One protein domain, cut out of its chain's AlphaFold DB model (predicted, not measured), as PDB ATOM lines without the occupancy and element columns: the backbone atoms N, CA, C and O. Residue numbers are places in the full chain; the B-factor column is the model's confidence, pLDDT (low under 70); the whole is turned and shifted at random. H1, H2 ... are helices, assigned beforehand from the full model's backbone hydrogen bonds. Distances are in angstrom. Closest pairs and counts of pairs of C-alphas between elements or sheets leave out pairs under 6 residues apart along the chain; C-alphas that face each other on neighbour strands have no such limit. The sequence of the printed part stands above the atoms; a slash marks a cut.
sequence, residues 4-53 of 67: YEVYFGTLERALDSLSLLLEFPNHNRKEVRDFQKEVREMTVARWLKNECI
ATOM      1  N   TYR A   4      39.532  23.884 -26.029       58.53
ATOM      2  CA  TYR A   4      40.675  23.612 -26.898       58.53
ATOM      3  C   TYR A   4      40.352  22.633 -28.039       58.53
ATOM      4  O   TYR A   4      40.952  22.744 -29.100       58.53
ATOM      5  N   GLU A   5      39.390  21.716 -27.882       57.84
ATOM      6  CA  GLU A   5      38.930  20.859 -28.990       57.84
ATOM      7  C   GLU A   5      38.254  21.690 -30.088       57.84
ATOM      8  O   GLU A   5      38.367  21.364 -31.264       57.84
ATOM      9  N   VAL A   6      37.615  22.806 -29.725       61.16
ATOM     10  CA  VAL A   6      36.976  23.721 -30.683       61.16
ATOM     11  C   VAL A   6      38.009  24.508 -31.499       61.16
ATOM     12  O   VAL A   6      37.841  24.659 -32.705       61.16
ATOM     13  N   TYR A   7      39.089  24.984 -30.871       61.84
ATOM     14  CA  TYR A   7      40.093  25.826 -31.545       61.84
ATOM     15  C   TYR A   7      41.270  25.045 -32.141       61.84
ATOM     16  O   TYR A   7      41.818  25.437 -33.167       61.84
ATOM     17  N   PHE A   8      41.659  23.937 -31.513       65.94
ATOM     18  CA  PHE A   8      42.853  23.162 -31.863       65.94
ATOM     19  C   PHE A   8      42.531  21.710 -32.251       65.94
ATOM     20  O   PHE A   8      43.419  20.957 -32.656       65.94
ATOM     21  N   GLY A   9      41.269  21.284 -32.142       73.50
ATOM     22  CA  GLY A   9      40.814  19.927 -32.452       73.50
ATOM     23  C   GLY A   9      41.095  18.911 -31.344       73.50
ATOM     24  O   GLY A   9      40.224  18.121 -31.004       73.50
ATOM     25  N   THR A  10      42.296  18.931 -30.762       79.88
ATOM     26  CA  THR A  10      42.741  17.974 -29.729       79.88
ATOM     27  C   THR A  10      43.575  18.669 -28.653       79.88
ATOM     28  O   THR A  10      44.132  19.743 -28.892       79.88
ATOM     29  N   LEU A  11      43.693  18.045 -27.474       78.50
ATOM     30  CA  LEU A  11      44.528  18.558 -26.380       78.50
ATOM     31  C   LEU A  11      46.008  18.644 -26.780       78.50
ATOM     32  O   LEU A  11      46.649  19.651 -26.500       78.50
ATOM     33  N   GLU A  12      46.531  17.623 -27.461       81.69
ATOM     34  CA  GLU A  12      47.921  17.603 -27.944       81.69
ATOM     35  C   GLU A  12      48.197  18.763 -28.896       81.69
ATOM     36  O   GLU A  12      49.137  19.520 -28.676       81.69
ATOM     37  N   ARG A  13      47.322  18.999 -29.883       81.25
ATOM     38  CA  ARG A  13      47.481  20.142 -30.793       81.25
ATOM     39  C   ARG A  13      47.443  21.485 -30.077       81.25
ATOM     40  O   ARG A  13      48.141  22.405 -30.498       81.25
ATOM     41  N   ALA A  14      46.639  21.616 -29.026       81.00
ATOM     42  CA  ALA A  14      46.583  22.839 -28.234       81.00
ATOM     43  C   ALA A  14      47.884  23.064 -27.452       81.00
ATOM     44  O   ALA A  14      48.416  24.175 -27.447       81.00
ATOM     45  N   LEU A  15      48.415  22.007 -26.831       81.75
ATOM     46  CA  LEU A  15      49.690  22.036 -26.116       81.75
ATOM     47  C   LEU A  15      50.854  22.365 -27.056       81.75
ATOM     48  O   LEU A  15      51.642  23.254 -26.734       81.75
ATOM     49  N   ASP A  16      50.925  21.721 -28.221       84.19
ATOM     50  CA  ASP A  16      51.967  21.967 -29.224       84.19
ATOM     51  C   ASP A  16      51.891  23.392 -29.773       84.19
ATOM     52  O   ASP A  16      52.893  24.102 -29.797       84.19
ATOM     53  N   SER A  17      50.696  23.853 -30.154       80.94
ATOM     54  CA  SER A  17      50.514  25.193 -30.729       80.94
ATOM     55  C   SER A  17      50.881  26.297 -29.738       80.94
ATOM     56  O   SER A  17      51.530  27.276 -30.105       80.94
ATOM     57  N   LEU A  18      50.486  26.146 -28.470       79.69
ATOM     58  CA  LEU A  18      50.848  27.096 -27.422       79.69
ATOM     59  C   LEU A  18      52.340  27.036 -27.098       79.69
ATOM     60  O   LEU A  18      52.952  28.086 -26.927       79.69
ATOM     61  N   SER A  19      52.936  25.843 -27.054       82.31
ATOM     62  CA  SER A  19      54.375  25.689 -26.807       82.31
ATOM     63  C   SER A  19      55.198  26.328 -27.926       82.31
ATOM     64  O   SER A  19      56.105  27.103 -27.636       82.31
ATOM     65  N   LEU A  20      54.804  26.124 -29.186       82.56
ATOM     66  CA  LEU A  20      55.398  26.787 -30.345       82.56
ATOM     67  C   LEU A  20      55.281  28.314 -30.230       82.56
ATOM     68  O   LEU A  20      56.244  29.039 -30.466       82.56
ATOM     69  N   LEU A  21      54.119  28.825 -29.811       77.88
ATOM     70  CA  LEU A  21      53.933  30.259 -29.597       77.88
ATOM     71  C   LEU A  21      54.889  30.797 -28.523       77.88
ATOM     72  O   LEU A  21      55.361  31.927 -28.639       77.88
ATOM     73  N   LEU A  22      55.203  30.007 -27.494       80.56
ATOM     74  CA  LEU A  22      56.173  30.388 -26.471       80.56
ATOM     75  C   LEU A  22      57.612  30.434 -26.988       80.56
ATOM     76  O   LEU A  22      58.404  31.164 -26.400       80.56
ATOM     77  N   GLU A  23      57.972  29.731 -28.060       82.50
ATOM     78  CA  GLU A  23      59.332  29.757 -28.620       82.50
ATOM     79  C   GLU A  23      59.690  31.094 -29.292       82.50
ATOM     80  O   GLU A  23      60.869  31.396 -29.478       82.50
ATOM     81  N   PHE A  24      58.700  31.956 -29.562       80.06
ATOM     82  CA  PHE A  24      58.886  33.262 -30.206       80.06
ATOM     83  C   PHE A  24      58.612  34.448 -29.253       80.06
ATOM     84  O   PHE A  24      57.622  35.163 -29.424       80.06
ATOM     85  N   PRO A  25      59.481  34.729 -28.259       68.94
ATOM     86  CA  PRO A  25      59.226  35.738 -27.217       68.94
ATOM     87  C   PRO A  25      59.223  37.195 -27.718       68.94
ATOM     88  O   PRO A  25      58.723  38.089 -27.037       68.94
ATOM     89  N   ASN A  26      59.768  37.456 -28.910       76.88
ATOM     90  CA  ASN A  26      59.894  38.800 -29.487       76.88
ATOM     91  C   ASN A  26      58.722  39.167 -30.405       76.88
ATOM     92  O   ASN A  26      58.897  39.851 -31.413       76.88
ATOM     93  N   HIS A  27      57.513  38.708 -30.086       80.06
ATOM     94  CA  HIS A  27      56.342  39.057 -30.881       80.06
ATOM     95  C   HIS A  27      56.105  40.580 -30.861       80.06
ATOM     96  O   HIS A  27      56.174  41.209 -29.806       80.06
ATOM     97  N   ASN A  28      55.789  41.195 -32.008       81.00
ATOM     98  CA  ASN A  28      55.650  42.658 -32.129       81.00
ATOM     99  C   ASN A  28      54.539  43.240 -31.235       81.00
ATOM    100  O   ASN A  28      54.669  44.335 -30.684       81.00
ATOM    101  N   ARG A  29      53.452  42.488 -31.041       77.56
ATOM    102  CA  ARG A  29      52.311  42.902 -30.208       77.56
ATOM    103  C   ARG A  29      52.581  42.662 -28.722       77.56
ATOM    104  O   ARG A  29      52.889  41.539 -28.335       77.56
ATOM    105  N   LYS A  30      52.395  43.701 -27.896       78.00
ATOM    106  CA  LYS A  30      52.569  43.640 -26.431       78.00
ATOM    107  C   LYS A  30      51.651  42.608 -25.774       78.00
ATOM    108  O   LYS A  30      52.123  41.845 -24.948       78.00
ATOM    109  N   GLU A  31      50.392  42.550 -26.194       74.81
ATOM    110  CA  GLU A  31      49.392  41.608 -25.667       74.81
ATOM    111  C   GLU A  31      49.845  40.151 -25.807       74.81
ATOM    112  O   GLU A  31      49.712  39.366 -24.877       74.81
ATOM    113  N   VAL A  32      50.469  39.811 -26.939       74.12
ATOM    114  CA  VAL A  32      50.997  38.461 -27.183       74.12
ATOM    115  C   VAL A  32      52.200  38.169 -26.287       74.12
ATOM    116  O   VAL A  32      52.329  37.054 -25.797       74.12
ATOM    117  N   ARG A  33      53.053  39.162 -26.011       81.94
ATOM    118  CA  ARG A  33      54.177  38.994 -25.076       81.94
ATOM    119  C   ARG A  33      53.709  38.835 -23.630       81.94
ATOM    120  O   ARG A  33      54.253  38.007 -22.906       81.94
ATOM    121  N   ASP A  34      52.707  39.610 -23.220       80.50
ATOM    122  CA  ASP A  34      52.106  39.504 -21.886       80.50
ATOM    123  C   ASP A  34      51.450  38.125 -21.707       80.50
ATOM    124  O   ASP A  34      51.692  37.451 -20.709       80.50
ATOM    125  N   PHE A  35      50.723  37.660 -22.727       80.06
ATOM    126  CA  PHE A  35      50.174  36.307 -22.797       80.06
ATOM    127  C   PHE A  35      51.264  35.231 -22.697       80.06
ATOM    128  O   PHE A  35      51.192  34.342 -21.855       80.06
ATOM    129  N   GLN A  36      52.317  35.318 -23.518       78.62
ATOM    130  CA  GLN A  36      53.430  34.363 -23.490       78.62
ATOM    131  C   GLN A  36      54.090  34.304 -22.107       78.62
ATOM    132  O   GLN A  36      54.498  33.232 -21.660       78.62
ATOM    133  N   LYS A  37      54.191  35.447 -21.419       83.25
ATOM    134  CA  LYS A  37      54.714  35.528 -20.056       83.25
ATOM    135  C   LYS A  37      53.800  34.807 -19.060       83.25
ATOM    136  O   LYS A  37      54.294  33.965 -18.318       83.25
ATOM    137  N   GLU A  38      52.495  35.074 -19.090       80.12
ATOM    138  CA  GLU A  38      51.505  34.412 -18.225       80.12
ATOM    139  C   GLU A  38      51.514  32.886 -18.413       80.12
ATOM    140  O   GLU A  38      51.608  32.125 -17.446       80.12
ATOM    141  N   VAL A  39      51.496  32.424 -19.666       81.31
ATOM    142  CA  VAL A  39      51.497  30.993 -19.993       81.31
ATOM    143  C   VAL A  39      52.810  30.323 -19.557       81.31
ATOM    144  O   VAL A  39      52.784  29.187 -19.075       81.31
ATOM    145  N   ARG A  40      53.960  31.010 -19.666       81.50
ATOM    146  CA  ARG A  40      55.253  30.517 -19.151       81.50
ATOM    147  C   ARG A  40      55.266  30.413 -17.627       81.50
ATOM    148  O   ARG A  40      55.725  29.402 -17.108       81.50
ATOM    149  N   GLU A  41      54.763  31.423 -16.919       82.56
ATOM    150  CA  GLU A  41      54.723  31.444 -15.450       82.56
ATOM    151  C   GLU A  41      53.793  30.360 -14.882       82.56
ATOM    152  O   GLU A  41      54.104  29.740 -13.864       82.56
ATOM    153  N   MET A  42      52.675  30.075 -15.556       79.50
ATOM    154  CA  MET A  42      51.716  29.058 -15.117       79.50
ATOM    155  C   MET A  42      51.996  27.644 -15.636       79.50
ATOM    156  O   MET A  42      51.505  26.693 -15.031       79.50
ATOM    157  N   THR A  43      52.806  27.484 -16.688       81.50
ATOM    158  CA  THR A  43      52.925  26.277 -17.534       81.50
ATOM    159  C   THR A  43      51.706  26.063 -18.442       81.50
ATOM    160  O   THR A  43      50.562  26.074 -17.982       81.50
ATOM    161  N   VAL A  44      51.955  25.774 -19.727       78.50
ATOM    162  CA  VAL A  44      50.942  25.615 -20.793       78.50
ATOM    163  C   VAL A  44      49.783  24.703 -20.375       78.50
ATOM    164  O   VAL A  44      48.620  25.076 -20.505       78.50
ATOM    165  N   ALA A  45      50.085  23.534 -19.804       73.88
ATOM    166  CA  ALA A  45      49.075  22.557 -19.400       73.88
ATOM    167  C   ALA A  45      48.154  23.056 -18.271       73.88
ATOM    168  O   ALA A  45      46.966  22.731 -18.242       73.88
ATOM    169  N   ARG A  46      48.687  23.842 -17.331       76.94
ATOM    170  CA  ARG A  46      47.908  24.411 -16.224       76.94
ATOM    171  C   ARG A  46      47.090  25.607 -16.694       76.94
ATOM    172  O   ARG A  46      45.945  25.751 -16.277       76.94
ATOM    173  N   TRP A  47      47.654  26.417 -17.585       79.81
ATOM    174  CA  TRP A  47      46.958  27.533 -18.213       79.81
ATOM    175  C   TRP A  47      45.755  27.059 -19.041       79.81
ATOM    176  O   TRP A  47      44.639  27.509 -18.802       79.81
ATOM    177  N   LEU A  48      45.935  26.042 -19.892       74.00
ATOM    178  CA  LEU A  48      44.850  25.410 -20.659       74.00
ATOM    179  C   LEU A  48      43.712  24.891 -19.773       74.00
ATOM    180  O   LEU A  48      42.538  25.046 -20.102       74.00
ATOM    181  N   LYS A  49      44.048  24.269 -18.636       72.94
ATOM    182  CA  LYS A  49      43.044  23.808 -17.667       72.94
ATOM    183  C   LYS A  49      42.297  24.970 -17.019       72.94
ATOM    184  O   LYS A  49      41.088  24.862 -16.842       72.94
ATOM    185  N   ASN A  50      42.990  26.061 -16.695       71.00
ATOM    186  CA  ASN A  50      42.365  27.249 -16.124       71.00
ATOM    187  C   ASN A  50      41.439  27.954 -17.123       71.00
ATOM    188  O   ASN A  50      40.333  28.303 -16.735       71.00
ATOM    189  N   GLU A  51      41.804  28.075 -18.400       69.06
ATOM    190  CA  GLU A  51      40.925  28.664 -19.432       69.06
ATOM    191  C   GLU A  51      39.669  27.828 -19.725       69.06
ATOM    192  O   GLU A  51      38.643  28.345 -20.171       69.06
ATOM    193  N   CYS A  52      39.709  26.517 -19.473       63.59
ATOM    194  CA  CYS A  52      38.508  25.681 -19.526       63.59
ATOM    195  C   CYS A  52      37.519  25.989 -18.387       63.59
ATOM    196  O   CYS A  52      36.341  25.662 -18.519       63.59
ATOM    197  N   ILE A  53      37.988  26.595 -17.291       64.12
ATOM    198  CA  ILE A  53      37.203  26.914 -16.089       64.12
ATOM    199  C   ILE A  53      36.810  28.400 -16.070       64.12
ATOM    200  O   ILE A  53      35.685  28.726 -15.708       64.12
TER     201      ILE A  53
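Overview. This is residues 4 to 53 of the 67 residues of an uncharacterized protein of Acholeplasmataceae bacterium (UniProt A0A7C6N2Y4). The backbone makes a U of four helices: it goes out along short H1 and H2, turns through residues 23 to 29, and folds back through H3 and H4, with H4 crossing H2. The 50 printed residues, all helix in class with no named strand, are compact, with a radius of gyration of the C-alphas of 10.8 A and spans of 28 by 18 by 14 A.

Arrangement. Start at H1, residues 4 to 8, which touches residues 11 to 14 of H2, residues 11 to 22, only at the corner; C-alphas 8 and 14 are closest, 5.2 A. Residues 21 to 22 of H2 only just touch residues 36 to 40 of H3, residues 30 to 42, with 3 pairs of C-alphas within 8 A; C-alphas 22 and 36 are closest, 5.7 A. Residues 15 to 19 of H2 touch H4, residues 44 to 51; C-alphas 15 and 44 are closest, 6.5 A. In H1, H2, H3 and H4 every O i to N i+4 pair is within hydrogen-bond range.

Along the chain. Find C-alpha 4 at (40.675, 23.612, -26.898), where H1 begins. H2 runs 16.6 A and H3 18.5 A; H4 ends at (40.925, 28.664, -19.432).

Size, cuts and confidence. The printed part has no cut and no long link; residues 4 to 8, 25 and 51 to 53 are under pLDDT 70.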